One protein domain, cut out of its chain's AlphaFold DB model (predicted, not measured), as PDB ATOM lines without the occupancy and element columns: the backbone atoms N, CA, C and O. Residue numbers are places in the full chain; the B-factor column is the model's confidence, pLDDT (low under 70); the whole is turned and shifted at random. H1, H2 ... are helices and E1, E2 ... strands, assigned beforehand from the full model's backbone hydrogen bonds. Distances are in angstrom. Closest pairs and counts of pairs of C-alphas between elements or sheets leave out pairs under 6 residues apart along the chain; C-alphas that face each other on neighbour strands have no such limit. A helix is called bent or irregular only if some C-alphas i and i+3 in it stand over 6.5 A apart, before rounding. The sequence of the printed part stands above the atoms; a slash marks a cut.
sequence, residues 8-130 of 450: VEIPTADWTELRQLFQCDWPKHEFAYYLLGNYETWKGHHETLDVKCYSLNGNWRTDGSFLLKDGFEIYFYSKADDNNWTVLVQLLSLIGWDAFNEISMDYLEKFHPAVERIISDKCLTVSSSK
ATOM      1  N   VAL A   8      45.775  41.724 -15.627       97.88
ATOM      2  CA  VAL A   8      46.698  41.324 -16.693       97.88
ATOM      3  C   VAL A   8      45.876  40.709 -17.815       97.88
ATOM      4  O   VAL A   8      45.147  39.748 -17.587       97.88
ATOM      5  N   GLU A   9      45.955  41.276 -19.018       98.00
ATOM      6  CA  GLU A   9      45.259  40.723 -20.184       98.00
ATOM      7  C   GLU A   9      45.845  39.350 -20.538       98.00
ATOM      8  O   GLU A   9      47.062  39.200 -20.664       98.00
ATOM      9  N   ILE A  10      44.976  38.353 -20.690       98.12
ATOM     10  CA  ILE A  10      45.311  37.024 -21.193       98.12
ATOM     11  C   ILE A  10      45.311  37.113 -22.724       98.12
ATOM     12  O   ILE A  10      44.236  37.302 -23.313       98.12
ATOM     13  N   PRO A  11      46.475  36.977 -23.388       95.88
ATOM     14  CA  PRO A  11      46.556  37.074 -24.840       95.88
ATOM     15  C   PRO A  11      45.645  36.047 -25.514       95.88
ATOM     16  O   PRO A  11      45.524  34.920 -25.040       95.88
ATOM     17  N   THR A  12      45.059  36.381 -26.665       93.38
ATOM     18  CA  THR A  12      44.191  35.458 -27.424       93.38
ATOM     19  C   THR A  12      44.875  34.136 -27.774       93.38
ATOM     20  O   THR A  12      44.212  33.107 -27.833       93.38
ATOM     21  N   ALA A  13      46.201  34.144 -27.964       94.38
ATOM     22  CA  ALA A  13      46.996  32.937 -28.202       94.38
ATOM     23  C   ALA A  13      46.976  31.947 -27.019       94.38
ATOM     24  O   ALA A  13      47.165  30.752 -27.222       94.38
ATOM     25  N   ASP A  14      46.704  32.438 -25.809       97.31
ATOM     26  CA  ASP A  14      46.669  31.649 -24.578       97.31
ATOM     27  C   ASP A  14      45.245  31.176 -24.224       97.31
ATOM     28  O   ASP A  14      45.064  30.399 -23.287       97.31
ATOM     29  N   TRP A  15      44.208  31.605 -24.955       96.31
ATOM     30  CA  TRP A  15      42.816  31.257 -24.629       96.31
ATOM     31  C   TRP A  15      42.544  29.757 -24.737       96.31
ATOM     32  O   TRP A  15      41.816  29.210 -23.910       96.31
ATOM     33  N   THR A  16      43.158  29.075 -25.707       96.94
ATOM     34  CA  THR A  16      43.059  27.616 -25.834       96.94
ATOM     35  C   THR A  16      43.647  26.913 -24.606       96.94
ATOM     36  O   THR A  16      43.050  25.960 -24.105       96.94
ATOM     37  N   GLU A  17      44.785  27.387 -24.089       97.75
ATOM     38  CA  GLU A  17      45.415  26.844 -22.878       97.75
ATOM     39  C   GLU A  17      44.531  27.096 -21.648       97.75
ATOM     40  O   GLU A  17      44.242  26.160 -20.904       97.75
ATOM     41  N   LEU A  18      44.021  28.323 -21.479       97.88
ATOM     42  CA  LEU A  18      43.070  28.664 -20.415       97.88
ATOM     43  C   LEU A  18      41.837  27.755 -20.458       97.88
ATOM     44  O   LEU A  18      41.453  27.181 -19.442       97.88
ATOM     45  N   ARG A  19      41.243  27.571 -21.642       96.94
ATOM     46  CA  ARG A  19      40.081  26.700 -21.843       96.94
ATOM     47  C   ARG A  19      40.369  25.255 -21.442       96.94
ATOM     48  O   ARG A  19      39.529  24.616 -20.811       96.94
ATOM     49  N   GLN A  20      41.544  24.728 -21.783       96.81
ATOM     50  CA  GLN A  20      41.923  23.345 -21.477       96.81
ATOM     51  C   GLN A  20      42.015  23.058 -19.970       96.81
ATOM     52  O   GLN A  20      41.764  21.922 -19.564       96.81
ATOM     53  N   LEU A  21      42.263  24.067 -19.122       96.56
ATOM     54  CA  LEU A  21      42.255  23.905 -17.657       96.56
ATOM     55  C   LEU A  21      40.906  23.410 -17.107       96.56
ATOM     56  O   LEU A  21      40.866  22.826 -16.020       96.56
ATOM     57  N   PHE A  22      39.821  23.632 -17.852       96.19
ATOM     58  CA  PHE A  22      38.442  23.327 -17.464       96.19
ATOM     59  C   PHE A  22      37.921  21.983 -17.994       96.19
ATOM     60  O   PHE A  22      36.753  21.662 -17.802       96.19
ATOM     61  N   GLN A  23      38.762  21.168 -18.636       93.88
ATOM     62  CA  GLN A  23      38.373  19.810 -19.049       93.88
ATOM     63  C   GLN A  23      38.386  18.793 -17.893       93.88
ATOM     64  O   GLN A  23      37.899  17.675 -18.050       93.88
ATOM     65  N   CYS A  24      38.946  19.153 -16.734       90.25
ATOM     66  CA  CYS A  24      38.933  18.295 -15.552       90.25
ATOM     67  C   CYS A  24      37.532  18.196 -14.932       90.25
ATOM     68  O   CYS A  24      36.732  19.123 -15.035       90.25
ATOM     69  N   ASP A  25      37.265  17.086 -14.240       89.62
ATOM     70  CA  ASP A  25      36.047  16.880 -13.443       89.62
ATOM     71  C   ASP A  25      34.740  17.140 -14.221       89.62
ATOM     72  O   ASP A  25      33.784  17.707 -13.691       89.62
ATOM     73  N   TRP A  26      34.700  16.762 -15.504       91.69
ATOM     74  CA  TRP A  26      33.557  17.016 -16.387       91.69
ATOM     75  C   TRP A  26      32.242  16.457 -15.809       91.69
ATOM     76  O   TRP A  26      32.232  15.301 -15.375       91.69
ATOM     77  N   PRO A  27      31.123  17.216 -15.816       91.69
ATOM     78  CA  PRO A  27      30.901  18.522 -16.458       91.69
ATOM     79  C   PRO A  27      31.059  19.746 -15.531       91.69
ATOM     80  O   PRO A  27      30.573  20.824 -15.851       91.69
ATOM     81  N   LYS A  28      31.732  19.630 -14.379       90.88
ATOM     82  CA  LYS A  28      31.769  20.678 -13.335       90.88
ATOM     83  C   LYS A  28      32.203  22.067 -13.827       90.88
ATOM     84  O   LYS A  28      31.745  23.074 -13.294       90.88
ATOM     85  N   HIS A  29      33.118  22.125 -14.791       93.88
ATOM     86  CA  HIS A  29      33.715  23.365 -15.297       93.88
ATOM     87  C   HIS A  29      33.265  23.714 -16.722       93.88
ATOM     88  O   HIS A  29      33.894  24.535 -17.393       93.88
ATOM     89  N   GLU A  30      32.177  23.102 -17.193       94.38
ATOM     90  CA  GLU A  30      31.722  23.252 -18.573       94.38
ATOM     91  C   GLU A  30      31.402  24.713 -18.937       94.38
ATOM     92  O   GLU A  30      31.720  25.134 -20.047       94.38
ATOM     93  N   PHE A  31      30.870  25.503 -17.992       94.00
ATOM     94  CA  PHE A  31      30.484  26.899 -18.219       94.00
ATOM     95  C   PHE A  31      31.665  27.705 -18.767       94.00
ATOM     96  O   PHE A  31      31.591  28.294 -19.842       94.00
ATOM     97  N   ALA A  32      32.801  27.651 -18.062       96.44
ATOM     98  CA  ALA A  32      34.034  28.312 -18.471       96.44
ATOM     99  C   ALA A  32      34.610  27.712 -19.759       96.44
ATOM    100  O   ALA A  32      35.074  28.446 -20.633       96.44
ATOM    101  N   TYR A  33      34.565  26.383 -19.889       96.81
ATOM    102  CA  TYR A  33      35.088  25.681 -21.058       96.81
ATOM    103  C   TYR A  33      34.395  26.121 -22.354       96.81
ATOM    104  O   TYR A  33      35.061  26.464 -23.333       96.81
ATOM    105  N   TYR A  34      33.063  26.117 -22.372       95.94
ATOM    106  CA  TYR A  34      32.290  26.462 -23.561       95.94
ATOM    107  C   TYR A  34      32.253  27.961 -23.826       95.94
ATOM    108  O   TYR A  34      32.385  28.346 -24.985       95.94
ATOM    109  N   LEU A  35      32.166  28.795 -22.784       96.62
ATOM    110  CA  LEU A  35      32.268  30.247 -22.922       96.62
ATOM    111  C   LEU A  35      33.554  30.633 -23.665       96.62
ATOM    112  O   LEU A  35      33.513  31.288 -24.705       96.62
ATOM    113  N   LEU A  36      34.706  30.166 -23.174       97.00
ATOM    114  CA  LEU A  36      35.992  30.440 -23.815       97.00
ATOM    115  C   LEU A  36      36.074  29.833 -25.220       97.00
ATOM    116  O   LEU A  36      36.639  30.455 -26.113       97.00
ATOM    117  N   GLY A  37      35.493  28.649 -25.435       95.06
ATOM    118  CA  GLY A  37      35.482  27.989 -26.743       95.06
ATOM    119  C   GLY A  37      34.681  28.756 -27.798       95.06
ATOM    120  O   GLY A  37      35.115  28.861 -28.948       95.06
ATOM    121  N   ASN A  38      33.549  29.340 -27.404       94.44
ATOM    122  CA  ASN A  38      32.750  30.193 -28.275       94.44
ATOM    123  C   ASN A  38      33.520  31.462 -28.640       94.44
ATOM    124  O   ASN A  38      33.681  31.752 -29.822       94.44
ATOM    125  N   TYR A  39      34.094  32.162 -27.659       94.88
ATOM    126  CA  TYR A  39      34.879  33.370 -27.923       94.88
ATOM    127  C   TYR A  39      36.166  33.108 -28.727       94.88
ATOM    128  O   TYR A  39      36.527  33.925 -29.577       94.88
ATOM    129  N   GLU A  40      36.834  31.965 -28.522       92.56
ATOM    130  CA  GLU A  40      37.953  31.493 -29.357       92.56
ATOM    131  C   GLU A  40      37.505  31.321 -30.818       92.56
ATOM    132  O   GLU A  40      38.139  31.850 -31.733       92.56
ATOM    133  N   THR A  41      36.366  30.655 -31.033       91.06
ATOM    134  CA  THR A  41      35.779  30.455 -32.369       91.06
ATOM    135  C   THR A  41      35.414  31.789 -33.014       91.06
ATOM    136  O   THR A  41      35.773  32.045 -34.162       91.06
ATOM    137  N   TRP A  42      34.755  32.675 -32.267       91.81
ATOM    138  CA  TRP A  42      34.324  33.983 -32.742       91.81
ATOM    139  C   TRP A  42      35.506  34.861 -33.165       91.81
ATOM    140  O   TRP A  42      35.455  35.467 -34.232       91.81
ATOM    141  N   LYS A  43      36.605  34.882 -32.396       87.50
ATOM    142  CA  LYS A  43      37.847  35.589 -32.772       87.50
ATOM    143  C   LYS A  43      38.500  35.026 -34.037       87.50
ATOM    144  O   LYS A  43      39.249  35.746 -34.693       87.50
ATOM    145  N   GLY A  44      38.232  33.764 -34.373       81.19
ATOM    146  CA  GLY A  44      38.658  33.144 -35.628       81.19
ATOM    147  C   GLY A  44      37.863  33.610 -36.856       81.19
ATOM    148  O   GLY A  44      38.346  33.462 -37.979       81.19
ATOM    149  N   HIS A  45      36.673  34.191 -36.672       80.94
ATOM    150  CA  HIS A  45      35.891  34.788 -37.756       80.94
ATOM    151  C   HIS A  45      36.383  36.208 -38.094       80.94
ATOM    152  O   HIS A  45      36.964  36.906 -37.271       80.94
ATOM    153  N   HIS A  46      36.132  36.672 -39.325       59.69
ATOM    154  CA  HIS A  46      36.570  37.990 -39.820       59.69
ATOM    155  C   HIS A  46      35.842  39.202 -39.192       59.69
ATOM    156  O   HIS A  46      36.033  40.327 -39.655       59.69
ATOM    157  N   GLU A  47      35.010  39.005 -38.166       64.12
ATOM    158  CA  GLU A  47      34.402  40.109 -37.418       64.12
ATOM    159  C   GLU A  47      35.378  40.629 -36.357       64.12
ATOM    160  O   GLU A  47      35.941  39.881 -35.557       64.12
ATOM    161  N   THR A  48      35.593  41.944 -36.335       69.75
ATOM    162  CA  THR A  48      36.400  42.591 -35.299       69.75
ATOM    163  C   THR A  48      35.637  42.575 -33.977       69.75
ATOM    164  O   THR A  48      34.765  43.411 -33.750       69.75
ATOM    165  N   LEU A  49      35.965  41.624 -33.107       82.50
ATOM    166  CA  LEU A  49      35.407  41.526 -31.759       82.50
ATOM    167  C   LEU A  49      36.285  42.289 -30.768       82.50
ATOM    168  O   LEU A  49      37.451  41.927 -30.576       82.50
ATOM    169  N   ASP A  50      35.727  43.292 -30.092       86.81
ATOM    170  CA  ASP A  50      36.382  43.983 -28.971       86.81
ATOM    171  C   ASP A  50      36.141  43.235 -27.651       86.81
ATOM    172  O   ASP A  50      35.507  43.721 -26.717       86.81
ATOM    173  N   VAL A  51      36.621  41.993 -27.621       92.62
ATOM    174  CA  VAL A  51      36.566  41.112 -26.450       92.62
ATOM    175  C   VAL A  51      37.954  40.999 -25.853       92.62
ATOM    176  O   VAL A  51      38.916  40.733 -26.589       92.62
ATOM    177  N   LYS A  52      38.031  41.153 -24.530       95.19
ATOM    178  CA  LYS A  52      39.261  41.021 -23.746       95.19
ATOM    179  C   LYS A  52      39.046  40.068 -22.581       95.19
ATOM    180  O   LYS A  52      37.988  40.070 -21.963       95.19
ATOM    181  N   CYS A  53      40.064  39.273 -22.286       97.56
ATOM    182  CA  CYS A  53      40.081  38.355 -21.156       97.56
ATOM    183  C   CYS A  53      41.220  38.763 -20.222       97.56
ATOM    184  O   CYS A  53      42.304  39.091 -20.693       97.56
ATOM    185  N   TYR A  54      40.980  38.771 -18.919       98.25
ATOM    186  CA  TYR A  54      41.905  39.248 -17.900       98.25
ATOM    187  C   TYR A  54      42.058  38.225 -16.786       98.25
ATOM    188  O   TYR A  54      41.133  37.471 -16.497       98.25
ATOM    189  N   SER A  55      43.200  38.254 -16.113       97.75
ATOM    190  CA  SER A  55      43.430  37.553 -14.856       97.75
ATOM    191  C   SER A  55      43.937  38.501 -13.779       97.75
ATOM    192  O   SER A  55      44.395  39.615 -14.058       97.75
ATOM    193  N   LEU A  56      43.894  38.028 -12.534       96.62
ATOM    194  CA  LEU A  56      44.491  38.722 -11.405       96.62
ATOM    195  C   LEU A  56      45.999  38.458 -11.411       96.62
ATOM    196  O   LEU A  56      46.433  37.313 -11.269       96.62
ATOM    197  N   ASN A  57      46.801  39.509 -11.596       96.25
ATOM    198  CA  ASN A  57      48.268  39.455 -11.547       96.25
ATOM    199  C   ASN A  57      48.931  38.422 -12.488       96.25
ATOM    200  O   ASN A  57      50.093  38.074 -12.288       96.25
ATOM    201  N   GLY A  58      48.225  37.910 -13.505       95.88
ATOM    202  CA  GLY A  58      48.752  36.883 -14.411       95.88
ATOM    203  C   GLY A  58      48.602  35.431 -13.926       95.88
ATOM    204  O   GLY A  58      49.093  34.529 -14.599       95.88
ATOM    205  N   ASN A  59      47.904  35.170 -12.815       95.12
ATOM    206  CA  ASN A  59      47.926  33.869 -12.116       95.12
ATOM    207  C   ASN A  59      46.982  32.778 -12.666       95.12
ATOM    208  O   ASN A  59      46.918  31.681 -12.109       95.12
ATOM    209  N   TRP A  60      46.300  33.026 -13.789       96.31
ATOM    210  CA  TRP A  60      45.246  32.148 -14.323       96.31
ATOM    211  C   TRP A  60      45.685  30.700 -14.592       96.31
ATOM    212  O   TRP A  60      44.865  29.788 -14.518       96.31
ATOM    213  N   ARG A  61      46.972  30.449 -14.872       95.75
ATOM    214  CA  ARG A  61      47.506  29.084 -15.063       95.75
ATOM    215  C   ARG A  61      47.455  28.241 -13.786       95.75
ATOM    216  O   ARG A  61      47.463  27.015 -13.861       95.75
ATOM    217  N   THR A  62      47.430  28.883 -12.621       92.62
ATOM    218  CA  THR A  62      47.422  28.219 -11.314       92.62
ATOM    219  C   THR A  62      46.008  28.064 -10.768       92.62
ATOM    220  O   THR A  62      45.641  26.975 -10.333       92.62
ATOM    221  N   ASP A  63      45.214  29.134 -10.795       92.81
ATOM    222  CA  ASP A  63      43.894  29.179 -10.152       92.81
ATOM    223  C   ASP A  63      42.715  29.040 -11.129       92.81
ATOM    224  O   ASP A  63      41.569  28.877 -10.700       92.81
ATOM    225  N   GLY A  64      42.970  29.072 -12.442       95.00
ATOM    226  CA  GLY A  64      41.926  29.061 -13.465       95.00
ATOM    227  C   GLY A  64      40.967  30.247 -13.348       95.00
ATOM    228  O   GLY A  64      39.807  30.116 -13.739       95.00
ATOM    229  N   SER A  65      41.402  31.358 -12.749       95.88
ATOM    230  CA  SER A  65      40.597  32.564 -12.598       95.88
ATOM    231  C   SER A  65      40.703  33.453 -13.833       95.88
ATOM    232  O   SER A  65      41.794  33.703 -14.355       95.88
ATOM    233  N   PHE A  66      39.561  33.933 -14.316       97.81
ATOM    234  CA  PHE A  66      39.525  34.907 -15.398       97.81
ATOM    235  C   PHE A  66      38.291  35.801 -15.333       97.81
ATOM    236  O   PHE A  66      37.274  35.463 -14.724       97.81
ATOM    237  N   LEU A  67      38.397  36.927 -16.031       97.56
ATOM    238  CA  LEU A  67      37.322  37.852 -16.331       97.56
ATOM    239  C   LEU A  67      37.317  38.153 -17.825       97.56
ATOM    240  O   LEU A  67      38.297  38.667 -18.355       97.56
ATOM    241  N   LEU A  68      36.214  37.865 -18.500       97.44
ATOM    242  CA  LEU A  68      36.001  38.159 -19.907       97.44
ATOM    243  C   LEU A  68      35.026  39.329 -20.034       97.44
ATOM    244  O   LEU A  68      33.926  39.293 -19.491       97.44
ATOM    245  N   LYS A  69      35.447  40.365 -20.757       95.19
ATOM    246  CA  LYS A  69      34.667  41.568 -21.045       95.19
ATOM    247  C   LYS A  69      34.347  41.624 -22.537       95.19
ATOM    248  O   LYS A  69      35.273  41.659 -23.352       95.19
ATOM    249  N   ASP A  70      33.063  41.713 -22.864       92.62
ATOM    250  CA  ASP A  70      32.533  41.891 -24.220       92.62
ATOM    251  C   ASP A  70      31.472  42.997 -24.215       92.62
ATOM    252  O   ASP A  70      30.322  42.780 -23.846       92.62
ATOM    253  N   GLY A  71      31.856  44.219 -24.590       89.88
ATOM    254  CA  GLY A  71      30.928  45.352 -24.566       89.88
ATOM    255  C   GLY A  71      30.331  45.588 -23.171       89.88
ATOM    256  O   GLY A  71      31.063  45.991 -22.264       89.88
ATOM    257  N   PHE A  72      29.019  45.363 -23.040       89.56
ATOM    258  CA  PHE A  72      28.241  45.467 -21.797       89.56
ATOM    259  C   PHE A  72      28.237  44.165 -20.972       89.56
ATOM    260  O   PHE A  72      27.767  44.160 -19.839       89.56
ATOM    261  N   GLU A  73      28.738  43.057 -21.515       93.00
ATOM    262  CA  GLU A  73      28.726  41.755 -20.853       93.00
ATOM    263  C   GLU A  73      30.038  41.505 -20.114       93.00
ATOM    264  O   GLU A  73      31.139  41.749 -20.629       93.00
ATOM    265  N   ILE A  74      29.912  41.001 -18.888       95.50
ATOM    266  CA  ILE A  74      31.036  40.548 -18.076       95.50
ATOM    267  C   ILE A  74      30.763  39.113 -17.646       95.50
ATOM    268  O   ILE A  74      29.791  38.829 -16.951       95.50
ATOM    269  N   TYR A  75      31.680  38.225 -18.008       97.06
ATOM    270  CA  TYR A  75      31.703  36.846 -17.549       97.06
ATOM    271  C   TYR A  75      32.951  36.616 -16.714       97.06
ATOM    272  O   TYR A  75      34.013  37.172 -16.992       97.06
ATOM    273  N   PHE A  76      32.861  35.764 -15.706       97.12
ATOM    274  CA  PHE A  76      34.015  35.411 -14.896       97.12
ATOM    275  C   PHE A  76      33.880  33.995 -14.358       97.12
ATOM    276  O   PHE A  76      32.790  33.427 -14.266       97.12
ATOM    277  N   TYR A  77      35.016  33.414 -14.003       96.56
ATOM    278  CA  TYR A  77      35.070  32.099 -13.389       96.56
ATOM    279  C   TYR A  77      36.330  31.975 -12.543       96.56
ATOM    280  O   TYR A  77      37.327  32.646 -12.802       96.56
ATOM    281  N   SER A  78      36.297  31.082 -11.558       93.94
ATOM    282  CA  SER A  78      37.485  30.610 -10.849       93.94
ATOM    283  C   SER A  78      37.393  29.105 -10.618       93.94
ATOM    284  O   SER A  78      36.335  28.580 -10.249       93.94
ATOM    285  N   LYS A  79      38.501  28.396 -10.861       90.94
ATOM    286  CA  LYS A  79      38.642  26.990 -10.463       90.94
ATOM    287  C   LYS A  79      39.117  26.875  -9.014       90.94
ATOM    288  O   LYS A  79      38.795  25.871  -8.378       90.94
ATOM    289  N   ALA A  80      39.856  27.864  -8.512       82.75
ATOM    290  CA  ALA A  80      40.262  27.910  -7.118       82.75
ATOM    291  C   ALA A  80      39.035  27.908  -6.204       82.75
ATOM    292  O   ALA A  80      38.089  28.671  -6.397       82.75
ATOM    293  N   ASP A  81      39.079  27.011  -5.228       75.38
ATOM    294  CA  ASP A  81      38.130  26.934  -4.127       75.38
ATOM    295  C   ASP A  81      38.766  27.666  -2.944       75.38
ATOM    296  O   ASP A  81      39.381  27.065  -2.060       75.38
ATOM    297  N   ASP A  82      38.783  28.995  -3.031       76.75
ATOM    298  CA  ASP A  82      39.281  29.846  -1.965       76.75
ATOM    299  C   ASP A  82      38.130  30.228  -1.033       76.75
ATOM    300  O   ASP A  82      37.056  30.656  -1.459       76.75
ATOM    301  N   ASN A  83      38.352  30.077   0.276       69.94
ATOM    302  CA  ASN A  83      37.360  30.479   1.268       69.94
ATOM    303  C   ASN A  83      36.969  31.949   1.019       69.94
ATOM    304  O   ASN A  83      37.823  32.838   1.057       69.94
ATOM    305  N   ASN A  84      35.675  32.188   0.786       77.44
ATOM    306  CA  ASN A  84      35.059  33.493   0.511       77.44
ATOM    307  C   ASN A  84      35.347  34.139  -0.859       77.44
ATOM    308  O   ASN A  84      35.126  35.343  -0.990       77.44
ATOM    309  N   TRP A  85      35.793  33.394  -1.879       90.12
ATOM    310  CA  TRP A  85      35.916  33.915  -3.256       90.12
ATOM    311  C   TRP A  85      36.826  35.148  -3.384       90.12
ATOM    312  O   TRP A  85      36.576  36.048  -4.192       90.12
ATOM    313  N   THR A  86      37.876  35.210  -2.565       91.44
ATOM    314  CA  THR A  86      38.781  36.361  -2.436       91.44
ATOM    315  C   THR A  86      39.387  36.759  -3.782       91.44
ATOM    316  O   THR A  86      39.381  37.942  -4.124       91.44
ATOM    317  N   VAL A  87      39.835  35.785  -4.582       92.75
ATOM    318  CA  VAL A  87      40.413  36.030  -5.913       92.75
ATOM    319  C   VAL A  87      39.403  36.708  -6.841       92.75
ATOM    320  O   VAL A  87      39.744  37.675  -7.521       92.75
ATOM    321  N   LEU A  88      38.148  36.245  -6.851       94.75
ATOM    322  CA  LEU A  88      37.098  36.838  -7.683       94.75
ATOM    323  C   LEU A  88      36.725  38.240  -7.209       94.75
ATOM    324  O   LEU A  88      36.593  39.137  -8.037       94.75
ATOM    325  N   VAL A  89      36.610  38.459  -5.896       95.38
ATOM    326  CA  VAL A  89      36.356  39.795  -5.337       95.38
ATOM    327  C   VAL A  89      37.477  40.759  -5.731       95.38
ATOM    328  O   VAL A  89      37.198  41.843  -6.239       95.38
ATOM    329  N   GLN A  90      38.745  40.369  -5.578       95.00
ATOM    330  CA  GLN A  90      39.882  41.193  -5.999       95.00
ATOM    331  C   GLN A  90      39.829  41.493  -7.500       95.00
ATOM    332  O   GLN A  90      39.902  42.658  -7.890       95.00
ATOM    333  N   LEU A  91      39.621  40.475  -8.336       95.19
ATOM    334  CA  LEU A  91      39.538  40.620  -9.788       95.19
ATOM    335  C   LEU A  91      38.419  41.585 -10.216       95.19
ATOM    336  O   LEU A  91      38.665  42.522 -10.975       95.19
ATOM    337  N   LEU A  92      37.207  41.400  -9.689       96.19
ATOM    338  CA  LEU A  92      36.042  42.242  -9.981       96.19
ATOM    339  C   LEU A  92      36.197  43.669  -9.426       96.19
ATOM    340  O   LEU A  92      35.710  44.632 -10.020       96.19
ATOM    341  N   SER A  93      36.905  43.843  -8.305       96.31
ATOM    342  CA  SER A  93      37.125  45.159  -7.691       96.31
ATOM    343  C   SER A  93      37.980  46.101  -8.546       96.31
ATOM    344  O   SER A  93      37.872  47.325  -8.395       96.31
ATOM    345  N   LEU A  94      38.795  45.536  -9.446       96.38
ATOM    346  CA  LEU A  94      39.686  46.252 -10.358       96.38
ATOM    347  C   LEU A  94      38.985  46.736 -11.635       96.38
ATOM    348  O   LEU A  94      39.578  47.491 -12.407       96.38
ATOM    349  N   ILE A  95      37.737  46.325 -11.875       94.88
ATOM    350  CA  ILE A  95      36.956  46.828 -13.005       94.88
ATOM    351  C   ILE A  95      36.608  48.301 -12.768       94.88
ATOM    352  O   ILE A  95      36.156  48.697 -11.692       94.88
ATOM    353  N   GLY A  96      36.781  49.116 -13.810       93.00
ATOM    354  CA  GLY A  96      36.269  50.483 -13.857       93.00
ATOM    355  C   GLY A  96      34.763  50.501 -14.113       93.00
ATOM    356  O   GLY A  96      34.346  50.785 -15.232       93.00
ATOM    357  N   TRP A  97      33.964  50.169 -13.095       92.56
ATOM    358  CA  TRP A  97      32.499  50.067 -13.176       92.56
ATOM    359  C   TRP A  97      31.822  51.345 -13.694       92.56
ATOM    360  O   TRP A  97      30.865  51.261 -14.455       92.56
ATOM    361  N   ASP A  98      32.383  52.516 -13.384       89.81
ATOM    362  CA  ASP A  98      31.867  53.822 -13.822       89.81
ATOM    363  C   ASP A  98      31.926  54.038 -15.348       89.81
ATOM    364  O   ASP A  98      31.337  54.980 -15.870       89.81
ATOM    365  N   ALA A  99      32.657  53.189 -16.081       88.62
ATOM    366  CA  ALA A  99      32.755  53.265 -17.536       88.62
ATOM    367  C   ALA A  99      31.554  52.632 -18.264       88.62
ATOM    368  O   ALA A  99      31.473  52.729 -19.491       88.62
ATOM    369  N   PHE A 100      30.655  51.959 -17.543       87.69
ATOM    370  CA  PHE A 100      29.512  51.264 -18.121       87.69
ATOM    371  C   PHE A 100      28.211  52.019 -17.855       87.69
ATOM    372  O   PHE A 100      27.929  52.418 -16.731       87.69
ATOM    373  N   ASN A 101      27.383  52.151 -18.892       85.62
ATOM    374  CA  ASN A 101      26.011  52.642 -18.739       85.62
ATOM    375  C   ASN A 101      25.065  51.532 -18.259       85.62
ATOM    376  O   ASN A 101      24.111  51.790 -17.533       85.62
ATOM    377  N   GLU A 102      25.330  50.298 -18.688       89.00
ATOM    378  CA  GLU A 102      24.594  49.088 -18.337       89.00
ATOM    379  C   GLU A 102      25.549  47.893 -18.399       89.00
ATOM    380  O   GLU A 102      26.512  47.909 -19.174       89.00
ATOM    381  N   ILE A 103      25.300  46.883 -17.563       91.25
ATOM    382  CA  ILE A 103      26.085  45.648 -17.503       91.25
ATOM    383  C   ILE A 103      25.141  44.454 -17.398       91.25
ATOM    384  O   ILE A 103      24.181  44.492 -16.629       91.25
ATOM    385  N   SER A 104      25.463  43.388 -18.127       90.75
ATOM    386  CA  SER A 104      24.868  42.064 -17.946       90.75
ATOM    387  C   SER A 104      25.935  41.077 -17.487       90.75
ATOM    388  O   SER A 104      27.085  41.143 -17.935       90.75
ATOM    389  N   MET A 105      25.568  40.168 -16.587       92.00
ATOM    390  CA  MET A 105      26.450  39.104 -16.122       92.00
ATOM    391  C   MET A 105      25.682  37.800 -16.016       92.00
ATOM    392  O   MET A 105      24.670  37.748 -15.322       92.00
ATOM    393  N   ASP A 106      26.255  36.744 -16.586       89.44
ATOM    394  CA  ASP A 106      25.889  35.373 -16.255       89.44
ATOM    395  C   ASP A 106      27.047  34.735 -15.492       89.44
ATOM    396  O   ASP A 106      28.205  34.771 -15.923       89.44
ATOM    397  N   TYR A 107      26.744  34.159 -14.335       92.69
ATOM    398  CA  TYR A 107      27.726  33.521 -13.469       92.69
ATOM    399  C   TYR A 107      27.086  32.389 -12.667       92.69
ATOM    400  O   TYR A 107      25.872  32.336 -12.477       92.69
ATOM    401  N   LEU A 108      27.915  31.464 -12.178       90.56
ATOM    402  CA  LEU A 108      27.432  30.377 -11.329       90.56
ATOM    403  C   LEU A 108      26.986  30.905  -9.963       90.56
ATOM    404  O   LEU A 108      27.724  31.663  -9.334       90.56
ATOM    405  N   GLU A 109      25.852  30.410  -9.462       88.94
ATOM    406  CA  GLU A 109      25.243  30.809  -8.180       88.94
ATOM    407  C   GLU A 109      26.235  30.811  -7.010       88.94
ATOM    408  O   GLU A 109      26.244  31.734  -6.201       88.94
ATOM    409  N   LYS A 110      27.150  29.836  -6.957       87.62
ATOM    410  CA  LYS A 110      28.180  29.766  -5.911       87.62
ATOM    411  C   LYS A 110      29.024  31.046  -5.798       87.62
ATOM    412  O   LYS A 110      29.507  31.345  -4.714       87.62
ATOM    413  N   PHE A 111      29.187  31.806  -6.885       92.94
ATOM    414  CA  PHE A 111      29.932  33.066  -6.910       92.94
ATOM    415  C   PHE A 111      29.084  34.295  -6.549       92.94
ATOM    416  O   PHE A 111      29.627  35.395  -6.449       92.94
ATOM    417  N   HIS A 112      27.777  34.134  -6.323       90.94
ATOM    418  CA  HIS A 112      26.868  35.223  -5.963       90.94
ATOM    419  C   HIS A 112      27.346  36.063  -4.766       90.94
ATOM    420  O   HIS A 112      27.341  37.288  -4.895       90.94
ATOM    421  N   PRO A 113      27.890  35.481  -3.674       91.00
ATOM    422  CA  PRO A 113      28.403  36.280  -2.557       91.00
ATOM    423  C   PRO A 113      29.538  37.241  -2.948       91.00
ATOM    424  O   PRO A 113      29.659  38.328  -2.383       91.00
ATOM    425  N   ALA A 114      30.371  36.873  -3.932       93.88
ATOM    426  CA  ALA A 114      31.414  37.762  -4.445       93.88
ATOM    427  C   ALA A 114      30.804  38.957  -5.189       93.88
ATOM    428  O   ALA A 114      31.259  40.088  -5.027       93.88
ATOM    429  N   VAL A 115      29.750  38.721  -5.973       94.88
ATOM    430  CA  VAL A 115      29.046  39.767  -6.724       94.88
ATOM    431  C   VAL A 115      28.302  40.713  -5.783       94.88
ATOM    432  O   VAL A 115      28.443  41.925  -5.927       94.88
ATOM    433  N   GLU A 116      27.593  40.199  -4.774       93.50
ATOM    434  CA  GLU A 116      26.933  41.031  -3.753       93.50
ATOM    435  C   GLU A 116      27.925  41.947  -3.036       93.50
ATOM    436  O   GLU A 116      27.656  43.134  -2.824       93.50
ATOM    437  N   ARG A 117      29.115  41.421  -2.717       94.94
ATOM    438  CA  ARG A 117      30.183  42.217  -2.118       94.94
ATOM    439  C   ARG A 117      30.596  43.377  -3.022       94.94
ATOM    440  O   ARG A 117      30.735  44.496  -2.536       94.94
ATOM    441  N   ILE A 118      30.759  43.128  -4.319       96.00
ATOM    442  CA  ILE A 118      31.128  44.158  -5.297       96.00
ATOM    443  C   ILE A 118      30.014  45.182  -5.488       96.00
ATOM    444  O   ILE A 118      30.301  46.376  -5.504       96.00
ATOM    445  N   ILE A 119      28.757  44.742  -5.571       93.62
ATOM    446  CA  ILE A 119      27.590  45.630  -5.641       93.62
ATOM    447  C   ILE A 119      27.592  46.590  -4.449       93.62
ATOM    448  O   ILE A 119      27.476  47.801  -4.640       93.62
ATOM    449  N   SER A 120      27.793  46.065  -3.236       94.75
ATOM    450  CA  SER A 120      27.880  46.869  -2.015       94.75
ATOM    451  C   SER A 120      29.082  47.821  -2.036       94.75
ATOM    452  O   SER A 120      28.921  49.024  -1.846       94.75
ATOM    453  N   ASP A 121      30.290  47.306  -2.278       95.31
ATOM    454  CA  ASP A 121      31.535  48.082  -2.189       95.31
ATOM    455  C   ASP A 121      31.624  49.183  -3.257       95.31
ATOM    456  O   ASP A 121      32.237  50.228  -3.028       95.31
ATOM    457  N   LYS A 122      31.016  48.962  -4.426       93.44
ATOM    458  CA  LYS A 122      30.999  49.908  -5.551       93.44
ATOM    459  C   LYS A 122      29.689  50.691  -5.662       93.44
ATOM    460  O   LYS A 122      29.565  51.508  -6.568       93.44
ATOM    461  N   CYS A 123      28.741  50.479  -4.744       92.62
ATOM    462  CA  CYS A 123      27.428  51.134  -4.735       92.62
ATOM    463  C   CYS A 123      26.672  50.994  -6.072       92.62
ATOM    464  O   CYS A 123      26.081  51.955  -6.568       92.62
ATOM    465  N   LEU A 124      26.707  49.802  -6.673       91.62
ATOM    466  CA  LEU A 124      26.055  49.540  -7.958       91.62
ATOM    467  C   LEU A 124      24.538  49.425  -7.784       91.62
ATOM    468  O   LEU A 124      24.045  48.901  -6.785       91.62
ATOM    469  N   THR A 125      23.786  49.878  -8.787       90.25
ATOM    470  CA  THR A 125      22.332  49.679  -8.836       90.25
ATOM    471  C   THR A 125      22.014  48.391  -9.584       90.25
ATOM    472  O   THR A 125      22.412  48.229 -10.735       90.25
ATOM    473  N   VAL A 126      21.271  47.489  -8.945       87.75
ATOM    474  CA  VAL A 126      20.821  46.233  -9.555       87.75
ATOM    475  C   VAL A 126      19.450  46.452 -10.186       87.75
ATOM    476  O   VAL A 126      18.475  46.696  -9.479       87.75
ATOM    477  N   SER A 127      19.367  46.377 -11.515       83.44
ATOM    478  CA  SER A 127      18.095  46.479 -12.247       83.44
ATOM    479  C   SER A 127      17.298  45.172 -12.221       83.44
ATOM    480  O   SER A 127      16.070  45.192 -12.183       83.44
ATOM    481  N   SER A 128      17.994  44.033 -12.242       81.94
ATOM    482  CA  SER A 128      17.427  42.688 -12.197       81.94
ATOM    483  C   SER A 128      18.462  41.710 -11.646       81.94
ATOM    484  O   SER A 128      19.636  41.784 -12.000       81.94
ATOM    485  N   SER A 129      18.019  40.778 -10.806       83.12
ATOM    486  CA  SER A 129      18.813  39.649 -10.318       83.12
ATOM    487  C   SER A 129      17.904  38.429 -10.299       83.12
ATOM    488  O   SER A 129      16.870  38.448  -9.631       83.12
ATOM    489  N   LYS A 130      18.243  37.401 -11.080       78.81
ATOM    490  CA  LYS A 130      17.457  36.167 -11.171       78.81
ATOM    491  C   LYS A 130      18.365  34.956 -11.049       78.81
ATOM    492  O   LYS A 130      19.411  34.904 -11.688       78.81
TER     493      LYS A 130
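AT A GLANCE: This is residues 8 to 130 of the 450 residues of the protein "FR47 domain-containing protein" of Anopheles stephensi (UniProt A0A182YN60). A small antiparallel sheet of three strands forms the middle, with H2 of the helical hairpin H1 and H2 over one face and H4 over the opposite face. H5 packs on H4 without being on the sheet, and the short H3 sits by H1 and grazes the sheet. The printed part has 123 residues with five named helices and three named strands, in the order H1 H2 E1 H3 E2 E3 H4 H5; the sheet's order is E1 - E2 - E3. The class is mixed, helices and strands; the whole is compact, with a radius of gyration of the C-alphas of 14.2 A, and rounded, spanning 37 by 34 by 28 A.

HOW THE PARTS SIT: E2, residues 66 to 70, is the inner strand, and E1, residues 51 to 56, and E3, residues 73 to 77, are the edge strands. E1 and E2 are antiparallel at 156 degrees, with N 54 and O 67 within hydrogen-bond range at 2.7 A. E2 and E3 form a hairpin, antiparallel at 166 degrees, with N 68 and O 75 at 2.8 A. Residues 8 to 9 pair antiparallel with residues 54 to 55 of E1. H2, residues 30 to 44, has a height over the sheet of 10.3 A and runs slantwise to the strands, at 44 degrees to E1 on the local plane. H1, residues 12 to 23, forms a hairpin with H2: they touch at a shallow tilt of 24 degrees, opposite ways, the closest C-alphas being those of Arg 19 and Tyr 33, 5.2 A apart. H3, residues 60 to 63, only grazes the sheet; H1 only just touches it, with residues 18 to 21 of H1 alone and 3 pairs of C-alphas within 8 A, the closest C-alphas of H1 and H3 being those of Leu 18 and Arg 61, 7.0 A apart. H4, residues 86 to 93, is on the opposite face from H2, at a height over the sheet of 8.4 A. H5, residues 109 to 122, touches H4 with its residues 114 to 118 alone, at a steep tilt of 46 degrees, the same way; the closest C-alphas are those of Val 89 and Ala 114, 5.4 A apart. In H2 and H4 every O i to N i+4 pair is within hydrogen-bond range, against 4 of 8 in H1 and 8 of 10 in H5; H3 is too short for such a pair.

IN THESE COORDINATES: E1 is 17.2 A long, E2 13.2 A and E3 13.8 A. H2 measures 20.9 A, H5 20.1 A, H1 18.7 A, H4 10.4 A and H3 5.3 A. H1 and H5 are irregular: C-alphas 13 and 16 are 7.0 A apart, and C-alphas 110 and 113 7.3 A. H1 begins at C-alpha 12 (44.191, 35.458, -27.424), and H5 ends at C-alpha 122 (30.999, 49.908, -5.551).

THE WHOLE: The two C-alphas farthest apart, those of His 46 and Asn 83, are 41.8 A apart. The printed part has no cut, and the link from H4 to H5, residues 94 to 108, is long. The mean pLDDT of the printed part is 91.7, with residues 46 to 48 and residue 83 under 70.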